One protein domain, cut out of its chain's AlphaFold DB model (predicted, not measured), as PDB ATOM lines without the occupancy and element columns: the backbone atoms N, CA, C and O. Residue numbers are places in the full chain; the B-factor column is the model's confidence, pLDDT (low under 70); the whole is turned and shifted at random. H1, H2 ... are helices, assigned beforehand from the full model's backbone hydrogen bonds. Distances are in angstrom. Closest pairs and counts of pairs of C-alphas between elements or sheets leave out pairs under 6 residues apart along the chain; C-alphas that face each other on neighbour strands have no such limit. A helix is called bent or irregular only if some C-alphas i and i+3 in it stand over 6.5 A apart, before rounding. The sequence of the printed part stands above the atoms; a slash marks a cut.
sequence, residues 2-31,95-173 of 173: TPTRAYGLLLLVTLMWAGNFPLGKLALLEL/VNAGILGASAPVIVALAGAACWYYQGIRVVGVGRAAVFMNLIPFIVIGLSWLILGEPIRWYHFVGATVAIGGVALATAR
ATOM      1  N   THR A   2      17.333 -38.360 -32.465       79.88
ATOM      2  CA  THR A   2      16.239 -37.386 -32.610       79.88
ATOM      3  C   THR A   2      15.768 -36.907 -31.227       79.88
ATOM      4  O   THR A   2      15.807 -37.703 -30.282       79.88
ATOM      5  N   PRO A   3      15.311 -35.648 -31.077       74.75
ATOM      6  CA  PRO A   3      14.863 -35.108 -29.787       74.75
ATOM      7  C   PRO A   3      13.799 -35.979 -29.104       74.75
ATOM      8  O   PRO A   3      13.893 -36.263 -27.913       74.75
ATOM      9  N   THR A   4      12.851 -36.513 -29.876       77.56
ATOM     10  CA  THR A   4      11.777 -37.393 -29.390       77.56
ATOM     11  C   THR A   4      12.301 -38.672 -28.731       77.56
ATOM     12  O   THR A   4      11.792 -39.081 -27.689       77.56
ATOM     13  N   ARG A   5      13.355 -39.288 -29.287       73.88
ATOM     14  CA  ARG A   5      13.974 -40.489 -28.697       73.88
ATOM     15  C   ARG A   5      14.684 -40.167 -27.383       73.88
ATOM     16  O   ARG A   5      14.621 -40.965 -26.457       73.88
ATOM     17  N   ALA A   6      15.328 -39.002 -27.290       74.75
ATOM     18  CA  ALA A   6      15.979 -38.566 -26.057       74.75
ATOM     19  C   ALA A   6      14.958 -38.331 -24.930       74.75
ATOM     20  O   ALA A   6      15.161 -38.814 -23.819       74.75
ATOM     21  N   TYR A   7      13.832 -37.673 -25.222       78.06
ATOM     22  CA  TYR A   7      12.767 -37.462 -24.236       78.06
ATOM     23  C   TYR A   7      12.097 -38.763 -23.784       78.06
ATOM     24  O   TYR A   7      11.873 -38.942 -22.590       78.06
ATOM     25  N   GLY A   8      11.836 -39.695 -24.708       79.69
ATOM     26  CA  GLY A   8      11.286 -41.009 -24.360       79.69
ATOM     27  C   GLY A   8      12.209 -41.812 -23.435       79.69
ATOM     28  O   GLY A   8      11.750 -42.389 -22.453       79.69
ATOM     29  N   LEU A   9      13.520 -41.793 -23.699       80.38
ATOM     30  CA  LEU A   9      14.511 -42.448 -22.838       80.38
ATOM     31  C   LEU A   9      14.613 -41.787 -21.460       80.38
ATOM     32  O   LEU A   9      14.699 -42.494 -20.459       80.38
ATOM     33  N   LEU A  10      14.568 -40.454 -21.389       79.94
ATOM     34  CA  LEU A  10      14.580 -39.737 -20.111       79.94
ATOM     35  C   LEU A  10      13.348 -40.072 -19.266       79.94
ATOM     36  O   LEU A  10      13.498 -40.372 -18.087       79.94
ATOM     37  N   LEU A  11      12.159 -40.112 -19.872       80.25
ATOM     38  CA  LEU A  11      10.932 -40.515 -19.182       80.25
ATOM     39  C   LEU A  11      11.035 -41.946 -18.629       80.25
ATOM     40  O   LEU A  11      10.672 -42.190 -17.481       80.25
ATOM     41  N   LEU A  12      11.564 -42.880 -19.426       83.62
ATOM     42  CA  LEU A  12      11.775 -44.262 -18.995       83.62
ATOM     43  C   LEU A  12      12.715 -44.334 -17.787       83.62
ATOM     44  O   LEU A  12      12.402 -45.001 -16.802       83.62
ATOM     45  N   VAL A  13      13.838 -43.614 -17.832       83.50
ATOM     46  CA  VAL A  13      14.784 -43.539 -16.709       83.50
ATOM     47  C   VAL A  13      14.105 -42.968 -15.464       83.50
ATOM     48  O   VAL A  13      14.256 -43.528 -14.378       83.50
ATOM     49  N   THR A  14      13.310 -41.908 -15.609       83.44
ATOM     50  CA  THR A  14      12.558 -41.318 -14.495       83.44
ATOM     51  C   THR A  14      11.563 -42.306 -13.893       83.44
ATOM     52  O   THR A  14      11.489 -42.412 -12.670       83.44
ATOM     53  N   LEU A  15      10.834 -43.062 -14.719       86.69
ATOM     54  CA  LEU A  15       9.915 -44.103 -14.254       86.69
ATOM     55  C   LEU A  15      10.659 -45.203 -13.488       86.69
ATOM     56  O   LEU A  15      10.228 -45.588 -12.401       86.69
ATOM     57  N   MET A  16      11.800 -45.667 -14.009       86.31
ATOM     58  CA  MET A  16      12.630 -46.675 -13.339       86.31
ATOM     59  C   MET A  16      13.161 -46.176 -11.989       86.31
ATOM     60  O   MET A  16      13.150 -46.912 -11.002       86.31
ATOM     61  N   TRP A  17      13.609 -44.922 -11.922       85.31
ATOM     62  CA  TRP A  17      14.079 -44.314 -10.677       85.31
ATOM     63  C   TRP A  17      12.957 -44.092  -9.669       85.31
ATOM     64  O   TRP A  17      13.132 -44.420  -8.499       85.31
ATOM     65  N   ALA A  18      11.805 -43.586 -10.098       85.38
ATOM     66  CA  ALA A  18      10.660 -43.377  -9.222       85.38
ATOM     67  C   ALA A  18      10.094 -44.707  -8.700       85.38
ATOM     68  O   ALA A  18       9.809 -44.823  -7.512       85.38
ATOM     69  N   GLY A  19      10.013 -45.743  -9.542       86.56
ATOM     70  CA  GLY A  19       9.568 -47.078  -9.132       86.56
ATOM     71  C   GLY A  19      10.471 -47.738  -8.088       86.56
ATOM     72  O   GLY A  19       9.994 -48.519  -7.265       86.56
ATOM     73  N   ASN A  20      11.754 -47.371  -8.040       89.62
ATOM     74  CA  ASN A  20      12.687 -47.876  -7.035       89.62
ATOM     75  C   ASN A  20      12.299 -47.503  -5.592       89.62
ATOM     76  O   ASN A  20      12.675 -48.223  -4.670       89.62
ATOM     77  N   PHE A  21      11.565 -46.409  -5.371       90.12
ATOM     78  CA  PHE A  21      11.145 -45.985  -4.030       90.12
ATOM     79  C   PHE A  21      10.146 -46.972  -3.402       90.12
ATOM     80  O   PHE A  21      10.484 -47.575  -2.380       90.12
ATOM     81  N   PRO A  22       8.954 -47.202  -3.991       89.69
ATOM     82  CA  PRO A  22       7.991 -48.144  -3.440       89.69
ATOM     83  C   PRO A  22       8.497 -49.590  -3.489       89.69
ATOM     84  O   PRO A  22       8.389 -50.300  -2.492       89.69
ATOM     85  N   LEU A  23       9.129 -50.019  -4.591       90.00
ATOM     86  CA  LEU A  23       9.686 -51.375  -4.695       90.00
ATOM     87  C   LEU A  23      10.812 -51.613  -3.684       90.00
ATOM     88  O   LEU A  23      10.891 -52.676  -3.076       90.00
ATOM     89  N   GLY A  24      11.665 -50.611  -3.461       89.06
ATOM     90  CA  GLY A  24      12.713 -50.670  -2.449       89.06
ATOM     91  C   GLY A  24      12.144 -50.767  -1.039       89.06
ATOM     92  O   GLY A  24      12.626 -51.567  -0.244       89.06
ATOM     93  N   LYS A  25      11.090 -50.004  -0.730       89.94
ATOM     94  CA  LYS A  25      10.400 -50.076   0.565       89.94
ATOM     95  C   LYS A  25       9.751 -51.438   0.795       89.94
ATOM     96  O   LYS A  25       9.844 -51.955   1.902       89.94
ATOM     97  N   LEU A  26       9.155 -52.016  -0.245       90.56
ATOM     98  CA  LEU A  26       8.594 -53.362  -0.204       90.56
ATOM     99  C   LEU A  26       9.689 -54.407   0.063       90.56
ATOM    100  O   LEU A  26       9.562 -55.210   0.977       90.56
ATOM    101  N   ALA A  27      10.806 -54.343  -0.666       90.00
ATOM    102  CA  ALA A  27      11.929 -55.258  -0.466       90.00
ATOM    103  C   ALA A  27      12.578 -55.116   0.926       90.00
ATOM    104  O   ALA A  27      13.085 -56.093   1.472       90.00
ATOM    105  N   LEU A  28      12.530 -53.921   1.528       91.94
ATOM    106  CA  LEU A  28      13.012 -53.665   2.889       91.94
ATOM    107  C   LEU A  28      12.166 -54.322   3.996       91.94
ATOM    108  O   LEU A  28      12.578 -54.290   5.158       91.94
ATOM    109  N   LEU A  29      10.999 -54.887   3.668       87.88
ATOM    110  CA  LEU A  29      10.207 -55.677   4.616       87.88
ATOM    111  C   LEU A  29      10.871 -57.025   4.915       87.88
ATOM    112  O   LEU A  29      10.808 -57.494   6.048       87.88
ATOM    113  N   GLU A  30      11.539 -57.611   3.919       90.19
ATOM    114  CA  GLU A  30      12.186 -58.924   4.028       90.19
ATOM    115  C   GLU A  30      13.714 -58.823   4.107       90.19
ATOM    116  O   GLU A  30      14.368 -59.635   4.762       90.19
ATOM    117  N   LEU A  31      14.305 -57.810   3.464       91.19
ATOM    118  CA  LEU A  31      15.752 -57.640   3.359       91.19
ATOM    119  C   LEU A  31      16.240 -56.423   4.149       91.19
ATOM    120  O   LEU A  31      15.664 -55.340   4.110       91.19
ATOM    121  N   VAL A  95       6.961 -41.730  -0.554       85.56
ATOM    122  CA  VAL A  95       6.505 -40.396  -0.973       85.56
ATOM    123  C   VAL A  95       7.377 -39.283  -0.391       85.56
ATOM    124  O   VAL A  95       7.868 -38.434  -1.137       85.56
ATOM    125  N   ASN A  96       7.634 -39.306   0.917       85.94
ATOM    126  CA  ASN A  96       8.471 -38.297   1.565       85.94
ATOM    127  C   ASN A  96       9.926 -38.380   1.082       85.94
ATOM    128  O   ASN A  96      10.545 -37.350   0.813       85.94
ATOM    129  N   ALA A  97      10.466 -39.592   0.911       86.44
ATOM    130  CA  ALA A  97      11.788 -39.794   0.327       86.44
ATOM    131  C   ALA A  97      11.871 -39.254  -1.109       86.44
ATOM    132  O   ALA A  97      12.888 -38.670  -1.475       86.44
ATOM    133  N   GLY A  98      10.818 -39.418  -1.914       84.00
ATOM    134  CA  GLY A  98      10.742 -38.897  -3.281       84.00
ATOM    135  C   GLY A  98      10.798 -37.372  -3.329       84.00
ATOM    136  O   GLY A  98      11.536 -36.810  -4.137       84.00
ATOM    137  N   ILE A  99      10.085 -36.701  -2.419       82.38
ATOM    138  CA  ILE A  99      10.122 -35.236  -2.279       82.38
ATOM    139  C   ILE A  99      11.524 -34.765  -1.859       82.38
ATOM    140  O   ILE A  99      12.063 -33.841  -2.467       82.38
ATOM    141  N   LEU A 100      12.142 -35.424  -0.871       80.25
ATOM    142  CA  LEU A 100      13.513 -35.120  -0.432       80.25
ATOM    143  C   LEU A 100      14.558 -35.389  -1.527       80.25
ATOM    144  O   LEU A 100      15.516 -34.637  -1.681       80.25
ATOM    145  N   GLY A 101      14.374 -36.447  -2.316       78.94
ATOM    146  CA  GLY A 101      15.240 -36.761  -3.451       78.94
ATOM    147  C   GLY A 101      15.151 -35.706  -4.553       78.94
ATOM    148  O   GLY A 101      16.173 -35.296  -5.096       78.94
ATOM    149  N   ALA A 102      13.946 -35.210  -4.848       74.38
ATOM    150  CA  ALA A 102      13.745 -34.146  -5.831       74.38
ATOM    151  C   ALA A 102      14.286 -32.783  -5.366       74.38
ATOM    152  O   ALA A 102      14.662 -31.964  -6.201       74.38
ATOM    153  N   SER A 103      14.380 -32.541  -4.053       72.44
ATOM    154  CA  SER A 103      15.011 -31.335  -3.501       72.44
ATOM    155  C   SER A 103      16.535 -31.443  -3.355       72.44
ATOM    156  O   SER A 103      17.189 -30.436  -3.066       72.44
ATOM    157  N   ALA A 104      17.132 -32.613  -3.617       73.44
ATOM    158  CA  ALA A 104      18.575 -32.824  -3.525       73.44
ATOM    159  C   ALA A 104      19.413 -31.806  -4.328       73.44
ATOM    160  O   ALA A 104      20.396 -31.321  -3.772       73.44
ATOM    161  N   PRO A 105      19.047 -31.392  -5.563       68.75
ATOM    162  CA  PRO A 105      19.795 -30.363  -6.287       68.75
ATOM    163  C   PRO A 105      19.853 -29.023  -5.544       68.75
ATOM    164  O   PRO A 105      20.890 -28.367  -5.551       68.75
ATOM    165  N   VAL A 106      18.769 -28.635  -4.861       69.31
ATOM    166  CA  VAL A 106      18.715 -27.400  -4.062       69.31
ATOM    167  C   VAL A 106      19.607 -27.530  -2.828       69.31
ATOM    168  O   VAL A 106      20.403 -26.637  -2.554       69.31
ATOM    169  N   ILE A 107      19.529 -28.659  -2.119       68.62
ATOM    170  CA  ILE A 107      20.371 -28.931  -0.941       68.62
ATOM    171  C   ILE A 107      21.854 -28.937  -1.331       68.62
ATOM    172  O   ILE A 107      22.672 -28.316  -0.658       68.62
ATOM    173  N   VAL A 108      22.196 -29.585  -2.445       67.81
ATOM    174  CA  VAL A 108      23.563 -29.633  -2.980       67.81
ATOM    175  C   VAL A 108      24.027 -28.251  -3.437       67.81
ATOM    176  O   VAL A 108      25.177 -27.901  -3.193       67.81
ATOM    177  N   ALA A 109      23.162 -27.436  -4.045       65.81
ATOM    178  CA  ALA A 109      23.500 -26.067  -4.424       65.81
ATOM    179  C   ALA A 109      23.760 -25.174  -3.199       65.81
ATOM    180  O   ALA A 109      24.726 -24.414  -3.196       65.81
ATOM    181  N   LEU A 110      22.948 -25.293  -2.143       66.62
ATOM    182  CA  LEU A 110      23.136 -24.556  -0.888       66.62
ATOM    183  C   LEU A 110      24.406 -25.004  -0.151       66.62
ATOM    184  O   LEU A 110      25.212 -24.168   0.254       66.62
ATOM    185  N   ALA A 111      24.631 -26.315  -0.030       66.19
ATOM    186  CA  ALA A 111      25.853 -26.863   0.558       66.19
ATOM    187  C   ALA A 111      27.098 -26.506  -0.273       66.19
ATOM    188  O   ALA A 111      28.144 -26.157   0.267       66.19
ATOM    189  N   GLY A 112      26.970 -26.528  -1.601       65.81
ATOM    190  CA  GLY A 112      28.013 -26.130  -2.541       65.81
ATOM    191  C   GLY A 112      28.295 -24.629  -2.557       65.81
ATOM    192  O   GLY A 112      29.394 -24.247  -2.934       65.81
ATOM    193  N   ALA A 113      27.351 -23.784  -2.128       65.19
ATOM    194  CA  ALA A 113      27.587 -22.365  -1.860       65.19
ATOM    195  C   ALA A 113      28.343 -22.137  -0.539       65.19
ATOM    196  O   ALA A 113      29.077 -21.160  -0.422       65.19
ATOM    197  N   ALA A 114      28.198 -23.043   0.434       63.97
ATOM    198  CA  ALA A 114      28.893 -22.987   1.719       63.97
ATOM    199  C   ALA A 114      30.315 -23.593   1.686       63.97
ATOM    200  O   ALA A 114      31.152 -23.243   2.515       63.97
ATOM    201  N   CYS A 115      30.613 -24.487   0.738       55.16
ATOM    202  CA  CYS A 115      31.933 -25.107   0.564       55.16
ATOM    203  C   CYS A 115      32.587 -24.679  -0.766       55.16
ATOM    204  O   CYS A 115      31.896 -24.349  -1.719       55.16
ATOM    205  N   TRP A 116      33.918 -24.780  -0.906       53.69
ATOM    206  CA  TRP A 116      34.680 -24.503  -2.155       53.69
ATOM    207  C   TRP A 116      34.274 -25.354  -3.392       53.69
ATOM    208  O   TRP A 116      34.895 -25.281  -4.452       53.69
ATOM    209  N   TYR A 117      33.204 -26.144  -3.283       49.81
ATOM    210  CA  TYR A 117      32.620 -27.042  -4.280       49.81
ATOM    211  C   TYR A 117      31.887 -26.308  -5.430       49.81
ATOM    212  O   TYR A 117      31.425 -26.929  -6.389       49.81
ATOM    213  N   TYR A 118      31.813 -24.975  -5.369       47.75
ATOM    214  CA  TYR A 118      31.163 -24.107  -6.357       47.75
ATOM    215  C   TYR A 118      31.755 -24.207  -7.779       47.75
ATOM    216  O   TYR A 118      31.057 -23.965  -8.765       47.75
ATOM    217  N   GLN A 119      33.033 -24.589  -7.919       50.78
ATOM    218  CA  GLN A 119      33.688 -24.704  -9.233       50.78
ATOM    219  C   GLN A 119      33.324 -25.992  -9.996       50.78
ATOM    220  O   GLN A 119      33.344 -25.987 -11.223       50.78
ATOM    221  N   GLY A 120      32.933 -27.072  -9.305       49.12
ATOM    222  CA  GLY A 120      32.605 -28.357  -9.944       49.12
ATOM    223  C   GLY A 120      31.181 -28.436 -10.506       49.12
ATOM    224  O   GLY A 120      30.953 -29.057 -11.542       49.12
ATOM    225  N   ILE A 121      30.216 -27.769  -9.862       50.94
ATOM    226  CA  ILE A 121      28.787 -27.871 -10.216       50.94
ATOM    227  C   ILE A 121      28.438 -27.051 -11.473       50.94
ATOM    228  O   ILE A 121      27.579 -27.465 -12.254       50.94
ATOM    229  N   ARG A 122      29.140 -25.935 -11.735       46.19
ATOM    230  CA  ARG A 122      28.899 -25.067 -12.912       46.19
ATOM    231  C   ARG A 122      29.073 -25.775 -14.265       46.19
ATOM    232  O   ARG A 122      28.583 -25.263 -15.266       46.19
ATOM    233  N   VAL A 123      29.743 -26.927 -14.307       43.72
ATOM    234  CA  VAL A 123      30.098 -27.642 -15.548       43.72
ATOM    235  C   VAL A 123      29.028 -28.664 -15.978       43.72
ATOM    236  O   VAL A 123      29.000 -29.077 -17.132       43.72
ATOM    237  N   VAL A 124      28.103 -29.062 -15.095       50.81
ATOM    238  CA  VAL A 124      27.299 -30.293 -15.287       50.81
ATOM    239  C   VAL A 124      26.047 -30.114 -16.174       50.81
ATOM    240  O   VAL A 124      25.372 -31.091 -16.477       50.81
ATOM    241  N   GLY A 125      25.735 -28.910 -16.673       49.56
ATOM    242  CA  GLY A 125      24.714 -28.736 -17.727       49.56
ATOM    243  C   GLY A 125      23.334 -29.333 -17.384       49.56
ATOM    244  O   GLY A 125      22.730 -30.043 -18.184       49.56
ATOM    245  N   VAL A 126      22.846 -29.069 -16.169       53.97
ATOM    246  CA  VAL A 126      21.748 -29.800 -15.499       53.97
ATOM    247  C   VAL A 126      20.342 -29.475 -16.056       53.97
ATOM    248  O   VAL A 126      19.374 -30.174 -15.766       53.97
ATOM    249  N   GLY A 127      20.204 -28.449 -16.903       56.38
ATOM    250  CA  GLY A 127      18.915 -27.790 -17.171       56.38
ATOM    251  C   GLY A 127      17.799 -28.666 -17.757       56.38
ATOM    252  O   GLY A 127      16.655 -28.568 -17.323       56.38
ATOM    253  N   ARG A 128      18.088 -29.558 -18.718       54.34
ATOM    254  CA  ARG A 128      17.035 -30.391 -19.349       54.34
ATOM    255  C   ARG A 128      16.729 -31.673 -18.575       54.34
ATOM    256  O   ARG A 128      15.583 -32.105 -18.571       54.34
ATOM    257  N   ALA A 129      17.721 -32.263 -17.909       56.62
ATOM    258  CA  ALA A 129      17.526 -33.453 -17.078       56.62
ATOM    259  C   ALA A 129      16.814 -33.122 -15.752       56.62
ATOM    260  O   ALA A 129      16.029 -33.935 -15.261       56.62
ATOM    261  N   ALA A 130      17.012 -31.908 -15.221       61.47
ATOM    262  CA  ALA A 130      16.334 -31.418 -14.019       61.47
ATOM    263  C   ALA A 130      14.803 -31.443 -14.148       61.47
ATOM    264  O   ALA A 130      14.107 -31.831 -13.212       61.47
ATOM    265  N   VAL A 131      14.271 -31.104 -15.330       66.06
ATOM    266  CA  VAL A 131      12.820 -31.126 -15.588       66.06
ATOM    267  C   VAL A 131      12.244 -32.535 -15.420       66.06
ATOM    268  O   VAL A 131      11.164 -32.694 -14.863       66.06
ATOM    269  N   PHE A 132      12.979 -33.570 -15.831       67.81
ATOM    270  CA  PHE A 132      12.550 -34.960 -15.666       67.81
ATOM    271  C   PHE A 132      12.678 -35.445 -14.217       67.81
ATOM    272  O   PHE A 132      11.833 -36.204 -13.752       67.81
ATOM    273  N   MET A 133      13.676 -34.970 -13.465       68.50
ATOM    274  CA  MET A 133      13.772 -35.251 -12.025       68.50
ATOM    275  C   MET A 133      12.583 -34.680 -11.236       68.50
ATOM    276  O   MET A 133      12.141 -35.296 -10.269       68.50
ATOM    277  N   ASN A 134      11.994 -33.571 -11.687       71.25
ATOM    278  CA  ASN A 134      10.809 -32.977 -11.057       71.25
ATOM    279  C   ASN A 134       9.535 -33.823 -11.188       71.25
ATOM    280  O   ASN A 134       8.578 -33.608 -10.448       71.25
ATOM    281  N   LEU A 135       9.507 -34.793 -12.105       76.25
ATOM    282  CA  LEU A 135       8.388 -35.730 -12.227       76.25
ATOM    283  C   LEU A 135       8.470 -36.866 -11.197       76.25
ATOM    284  O   LEU A 135       7.464 -37.533 -10.954       76.25
ATOM    285  N   ILE A 136       9.633 -37.071 -10.564       81.62
ATOM    286  CA  ILE A 136       9.853 -38.160  -9.603       81.62
ATOM    287  C   ILE A 136       8.832 -38.116  -8.454       81.62
ATOM    288  O   ILE A 136       8.203 -39.146  -8.237       81.62
ATOM    289  N   PRO A 137       8.568 -36.989  -7.758       80.69
ATOM    290  CA  PRO A 137       7.595 -36.963  -6.664       80.69
ATOM    291  C   PRO A 137       6.193 -37.397  -7.100       80.69
ATOM    292  O   PRO A 137       5.552 -38.166  -6.397       80.69
ATOM    293  N   PHE A 138       5.734 -36.972  -8.280       83.00
ATOM    294  CA  PHE A 138       4.405 -37.326  -8.792       83.00
ATOM    295  C   PHE A 138       4.307 -38.806  -9.140       83.00
ATOM    296  O   PHE A 138       3.339 -39.468  -8.765       83.00
ATOM    297  N   ILE A 139       5.329 -39.339  -9.814       85.44
ATOM    298  CA  ILE A 139       5.379 -40.759 -10.162       85.44
ATOM    299  C   ILE A 139       5.493 -41.600  -8.884       85.44
ATOM    300  O   ILE A 139       4.790 -42.597  -8.755       85.44
ATOM    301  N   VAL A 140       6.312 -41.191  -7.911       85.12
ATOM    302  CA  VAL A 140       6.435 -41.877  -6.617       85.12
ATOM    303  C   VAL A 140       5.116 -41.837  -5.851       85.12
ATOM    304  O   VAL A 140       4.734 -42.869  -5.315       85.12
ATOM    305  N   ILE A 141       4.396 -40.711  -5.814       85.81
ATOM    306  CA  ILE A 141       3.060 -40.628  -5.197       85.81
ATOM    307  C   ILE A 141       2.109 -41.633  -5.850       85.81
ATOM    308  O   ILE A 141       1.496 -42.434  -5.145       85.81
ATOM    309  N   GLY A 142       2.030 -41.639  -7.184       85.50
ATOM    310  CA  GLY A 142       1.153 -42.549  -7.919       85.50
ATOM    311  C   GLY A 142       1.513 -44.021  -7.708       85.50
ATOM    312  O   GLY A 142       0.646 -44.833  -7.393       85.50
ATOM    313  N   LEU A 143       2.799 -44.367  -7.814       86.94
ATOM    314  CA  LEU A 143       3.274 -45.737  -7.623       86.94
ATOM    315  C   LEU A 143       3.190 -46.190  -6.161       86.94
ATOM    316  O   LEU A 143       2.923 -47.358  -5.916       86.94
ATOM    317  N   SER A 144       3.387 -45.303  -5.186       85.38
ATOM    318  CA  SER A 144       3.274 -45.658  -3.762       85.38
ATOM    319  C   SER A 144       1.820 -45.840  -3.342       85.38
ATOM    320  O   SER A 144       1.523 -46.751  -2.573       85.38
ATOM    321  N   TRP A 145       0.898 -45.049  -3.899       87.50
ATOM    322  CA  TRP A 145      -0.536 -45.298  -3.757       87.50
ATOM    323  C   TRP A 145      -0.936 -46.636  -4.395       87.50
ATOM    324  O   TRP A 145      -1.630 -47.426  -3.766       87.50
ATOM    325  N   LEU A 146      -0.442 -46.932  -5.602       89.12
ATOM    326  CA  LEU A 146      -0.773 -48.163  -6.325       89.12
ATOM    327  C   LEU A 146      -0.188 -49.431  -5.677       89.12
ATOM    328  O   LEU A 146      -0.872 -50.446  -5.598       89.12
ATOM    329  N   ILE A 147       1.081 -49.395  -5.258       88.31
ATOM    330  CA  ILE A 147       1.827 -50.579  -4.794       88.31
ATOM    331  C   ILE A 147       1.662 -50.793  -3.286       88.31
ATOM    332  O   ILE A 147       1.527 -51.931  -2.848       88.31
ATOM    333  N   LEU A 148       1.707 -49.721  -2.488       85.94
ATOM    334  CA  LEU A 148       1.691 -49.800  -1.020       85.94
ATOM    335  C   LEU A 148       0.387 -49.294  -0.392       85.94
ATOM    336  O   LEU A 148       0.228 -49.404   0.822       85.94
ATOM    337  N   GLY A 149      -0.536 -48.726  -1.175       84.00
ATOM    338  CA  GLY A 149      -1.778 -48.163  -0.645       84.00
ATOM    339  C   GLY A 149      -1.570 -46.908   0.211       84.00
ATOM    340  O   GLY A 149      -2.390 -46.628   1.085       84.00
ATOM    341  N   GLU A 150      -0.477 -46.157   0.018       81.94
ATOM    342  CA  GLU A 150      -0.190 -44.996   0.871       81.94
ATOM    343  C   GLU A 150      -1.229 -43.869   0.691       81.94
ATOM    344  O   GLU A 150      -1.521 -43.464  -0.440       81.94
ATOM    345  N   PRO A 151      -1.774 -43.305   1.790       79.12
ATOM    346  CA  PRO A 151      -2.770 -42.246   1.707       79.12
ATOM    347  C   PRO A 151      -2.142 -40.948   1.191       79.12
ATOM    348  O   PRO A 151      -1.248 -40.367   1.814       79.12
ATOM    349  N   ILE A 152      -2.655 -40.453   0.064       80.31
ATOM    350  CA  ILE A 152      -2.222 -39.184  -0.520       80.31
ATOM    351  C   ILE A 152      -2.807 -38.040   0.312       80.31
ATOM    352  O   ILE A 152      -4.013 -37.801   0.316       80.31
ATOM    353  N   ARG A 153      -1.944 -37.322   1.031       85.06
ATOM    354  CA  ARG A 153      -2.316 -36.170   1.857       85.06
ATOM    355  C   ARG A 153      -1.955 -34.863   1.157       85.06
ATOM    356  O   ARG A 153      -1.039 -34.811   0.339       85.06
ATOM    357  N   TRP A 154      -2.657 -33.789   1.515       78.88
ATOM    358  CA  TRP A 154      -2.520 -32.469   0.885       78.88
ATOM    359  C   TRP A 154      -1.083 -31.919   0.928       78.88
ATOM    360  O   TRP A 154      -0.623 -31.306  -0.033       78.88
ATOM    361  N   TYR A 155      -0.338 -32.194   2.004       80.81
ATOM    362  CA  TYR A 155       1.035 -31.714   2.154       80.81
ATOM    363  C   TYR A 155       2.011 -32.342   1.145       80.81
ATOM    364  O   TYR A 155       3.040 -31.736   0.852       80.81
ATOM    365  N   HIS A 156       1.693 -33.504   0.554       81.25
ATOM    366  CA  HIS A 156       2.506 -34.082  -0.523       81.25
ATOM    367  C   HIS A 156       2.517 -33.174  -1.762       81.25
ATOM    368  O   HIS A 156       3.561 -32.996  -2.389       81.25
ATOM    369  N   PHE A 157       1.383 -32.541  -2.079       78.50
ATOM    370  CA  PHE A 157       1.278 -31.603  -3.199       78.50
ATOM    371  C   PHE A 157       2.017 -30.293  -2.920       78.50
ATOM    372  O   PHE A 157       2.668 -29.750  -3.813       78.50
ATOM    373  N   VAL A 158       1.981 -29.816  -1.674       80.94
ATOM    374  CA  VAL A 158       2.734 -28.622  -1.259       80.94
ATOM    375  C   VAL A 158       4.236 -28.875  -1.365       80.94
ATOM    376  O   VAL A 158       4.940 -28.092  -1.998       80.94
ATOM    377  N   GLY A 159       4.723 -30.000  -0.835       73.75
ATOM    378  CA  GLY A 159       6.133 -30.387  -0.937       73.75
ATOM    379  C   GLY A 159       6.603 -30.549  -2.387       73.75
ATOM    380  O   GLY A 159       7.662 -30.034  -2.746       73.75
ATOM    381  N   ALA A 160       5.795 -31.190  -3.241       74.19
ATOM    382  CA  ALA A 160       6.092 -31.319  -4.668       74.19
ATOM    383  C   ALA A 160       6.168 -29.952  -5.374       74.19
ATOM    384  O   ALA A 160       7.095 -29.707  -6.145       74.19
ATOM    385  N   THR A 161       5.244 -29.038  -5.064       76.69
ATOM    386  CA  THR A 161       5.222 -27.681  -5.638       76.69
ATOM    387  C   THR A 161       6.446 -26.872  -5.210       76.69
ATOM    388  O   THR A 161       7.070 -26.224  -6.046       76.69
ATOM    389  N   VAL A 162       6.838 -26.947  -3.934       75.94
ATOM    390  CA  VAL A 162       8.045 -26.278  -3.421       75.94
ATOM    391  C   VAL A 162       9.309 -26.827  -4.088       75.94
ATOM    392  O   VAL A 162      10.167 -26.046  -4.498       75.94
ATOM    393  N   ALA A 163       9.414 -28.150  -4.253       68.62
ATOM    394  CA  ALA A 163      10.549 -28.779  -4.929       68.62
ATOM    395  C   ALA A 163      10.667 -28.320  -6.395       68.62
ATOM    396  O   ALA A 163      11.738 -27.874  -6.812       68.62
ATOM    397  N   ILE A 164       9.558 -28.339  -7.149       70.44
ATOM    398  CA  ILE A 164       9.521 -27.833  -8.530       70.44
ATOM    399  C   ILE A 164       9.882 -26.348  -8.576       70.44
ATOM    400  O   ILE A 164      10.687 -25.946  -9.412       70.44
ATOM    401  N   GLY A 165       9.307 -25.536  -7.683       72.31
ATOM    402  CA  GLY A 165       9.561 -24.097  -7.616       72.31
ATOM    403  C   GLY A 165      11.039 -23.780  -7.389       72.31
ATOM    404  O   GLY A 165      11.602 -22.944  -8.094       72.31
ATOM    405  N   GLY A 166      11.698 -24.498  -6.473       65.62
ATOM    406  CA  GLY A 166      13.133 -24.351  -6.218       65.62
ATOM    407  C   GLY A 166      13.997 -24.677  -7.441       65.62
ATOM    408  O   GLY A 166      14.924 -23.932  -7.760       65.62
ATOM    409  N   VAL A 167      13.664 -25.742  -8.174       61.75
ATOM    410  CA  VAL A 167      14.382 -26.119  -9.402       61.75
ATOM    411  C   VAL A 167      14.087 -25.154 -10.551       61.75
ATOM    412  O   VAL A 167      15.002 -24.794 -11.290       61.75
ATOM    413  N   ALA A 168      12.845 -24.685 -10.696       65.88
ATOM    414  CA  ALA A 168      12.470 -23.692 -11.702       65.88
ATOM    415  C   ALA A 168      13.244 -22.381 -11.502       65.88
ATOM    416  O   ALA A 168      13.819 -21.866 -12.457       65.88
ATOM    417  N   LEU A 169      13.356 -21.899 -10.260       65.88
ATOM    418  CA  LEU A 169      14.178 -20.731  -9.918       65.88
ATOM    419  C   LEU A 169      15.671 -20.959 -10.191       65.88
ATOM    420  O   LEU A 169      16.358 -20.038 -10.631       65.88
ATOM    421  N   ALA A 170      16.173 -22.173  -9.954       56.16
ATOM    422  CA  ALA A 170      17.562 -22.533 -10.234       56.16
ATOM    423  C   ALA A 170      17.863 -22.672 -11.739       56.16
ATOM    424  O   ALA A 170      19.000 -22.462 -12.147       56.16
ATOM    425  N   THR A 171      16.858 -23.019 -12.550       58.34
ATOM    426  CA  THR A 171      16.986 -23.232 -14.005       58.34
ATOM    427  C   THR A 171      16.624 -21.979 -14.815       58.34
ATOM    428  O   THR A 171      16.936 -21.902 -15.998       58.34
ATOM    429  N   ALA A 172      15.974 -20.988 -14.198       59.84
ATOM    430  CA  ALA A 172      15.615 -19.707 -14.811       59.84
ATOM    431  C   ALA A 172      16.788 -18.701 -14.898       59.84
ATOM    432  O   ALA A 172      16.559 -17.521 -15.161       59.84
ATOM    433  N   ARG A 173      18.028 -19.147 -14.666       49.72
ATOM    434  CA  ARG A 173      19.271 -18.372 -14.801       49.72
ATOM    435  C   ARG A 173      20.207 -19.061 -15.782       49.72
ATOM    436  O   ARG A 173      20.948 -18.326 -16.467       49.72
TER     437      ARG A 173
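AT A GLANCE: This is residues 2 to 31 and 95 to 173 of the 173 residues of the protein "EamA domain-containing protein" of Candidatus Rokubacteria bacterium (UniProt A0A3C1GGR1). Three helical rows lie lengthwise beside one another: H2 near the middle with H3 beyond it, H5 running end to end with H6, and H7 alongside H2; the long helix H1 crosses H5 and H6 slantwise. H4 and its loops turn the chain round at the far end, between H3 and H5. The printed part has 109 residues, with seven named helices, H1 to H7 in chain order, and no named strand: the class is all helix. It is only just compact, close to loose, with a radius of gyration of the C-alphas of 15.3 A and spans of 42 by 38 by 30 A.

IN THESE COORDINATES: Find C-alpha 3 at (14.863, -35.108, -29.787); from there H1, residues 3 to 27, runs 35.7 A to C-alpha 27, with a kink of 31 degrees near residue 21. It is neither bent nor irregular, but only just: C-alphas 19 and 22 are 6.0 A apart. After the cut, H2 is residues 95 to 102, beginning at (6.505, -40.396, -0.973), and H3 is residues 104 to 114, 15.2 A. Next come H4, residues 118 to 121, and H5, residues 127 to 133. H6, residues 136 to 148, spans 16.6 A, and H7, residues 154 to 171, spans 26.2 A to C-alpha 171 at (16.986, -23.232, -14.005).

HOW THE PARTS SIT: Begin with H1 and H2, both hubs, touching three helices each. H1 touches H6 the same way at a steep tilt of 43 degrees; look at the closest C-alphas, Ala 18 and Val 140, 5.2 A apart. With residues 10 to 14 alone H1 touches H5, closest at C-alphas Thr 14 and Phe 132, 6.5 A. With residues 18 to 21 alone it touches H2, closest at C-alphas Phe 21 and Gly 98, 7.1 A. H2 touches H6 opposite ways at a shallow tilt of 23 degrees, with C-alphas Gly 98 and Pro 137 closest at 5.0 A. H7, with residues 156 to 163 alone, touches H2 the same way at 5 degrees, a shallow tilt; C-alphas Ile 99 and Ala 160 are closest, 6.1 A. With residues 166 to 170 alone H7 touches H3 at a steep tilt of 53 degrees, closest at C-alphas Val 106 and Gly 166, 6.7 A. H4 is near H3 and apart from H5; H1 and H7 are apart. In H2, H3, H6 and H7 every O i to N i+4 pair is within hydrogen-bond range; H1 has 19 of 21, H5 1 of 3 with 2 of 4 O i to N i+3 pairs, and H4 is too short for an i+4 pair.

THE WHOLE: The C-alphas farthest apart are those of Glu 30 and Arg 173, 45.3 A. Residues 32 to 94 are not printed, and C-alphas 31 and 95 are 20.0 A apart across this cut. The links printed whole are tight. Mean pLDDT of the printed part is 74.4; look for values under 70 at residues 105 to 133, 163 and 166 to 173.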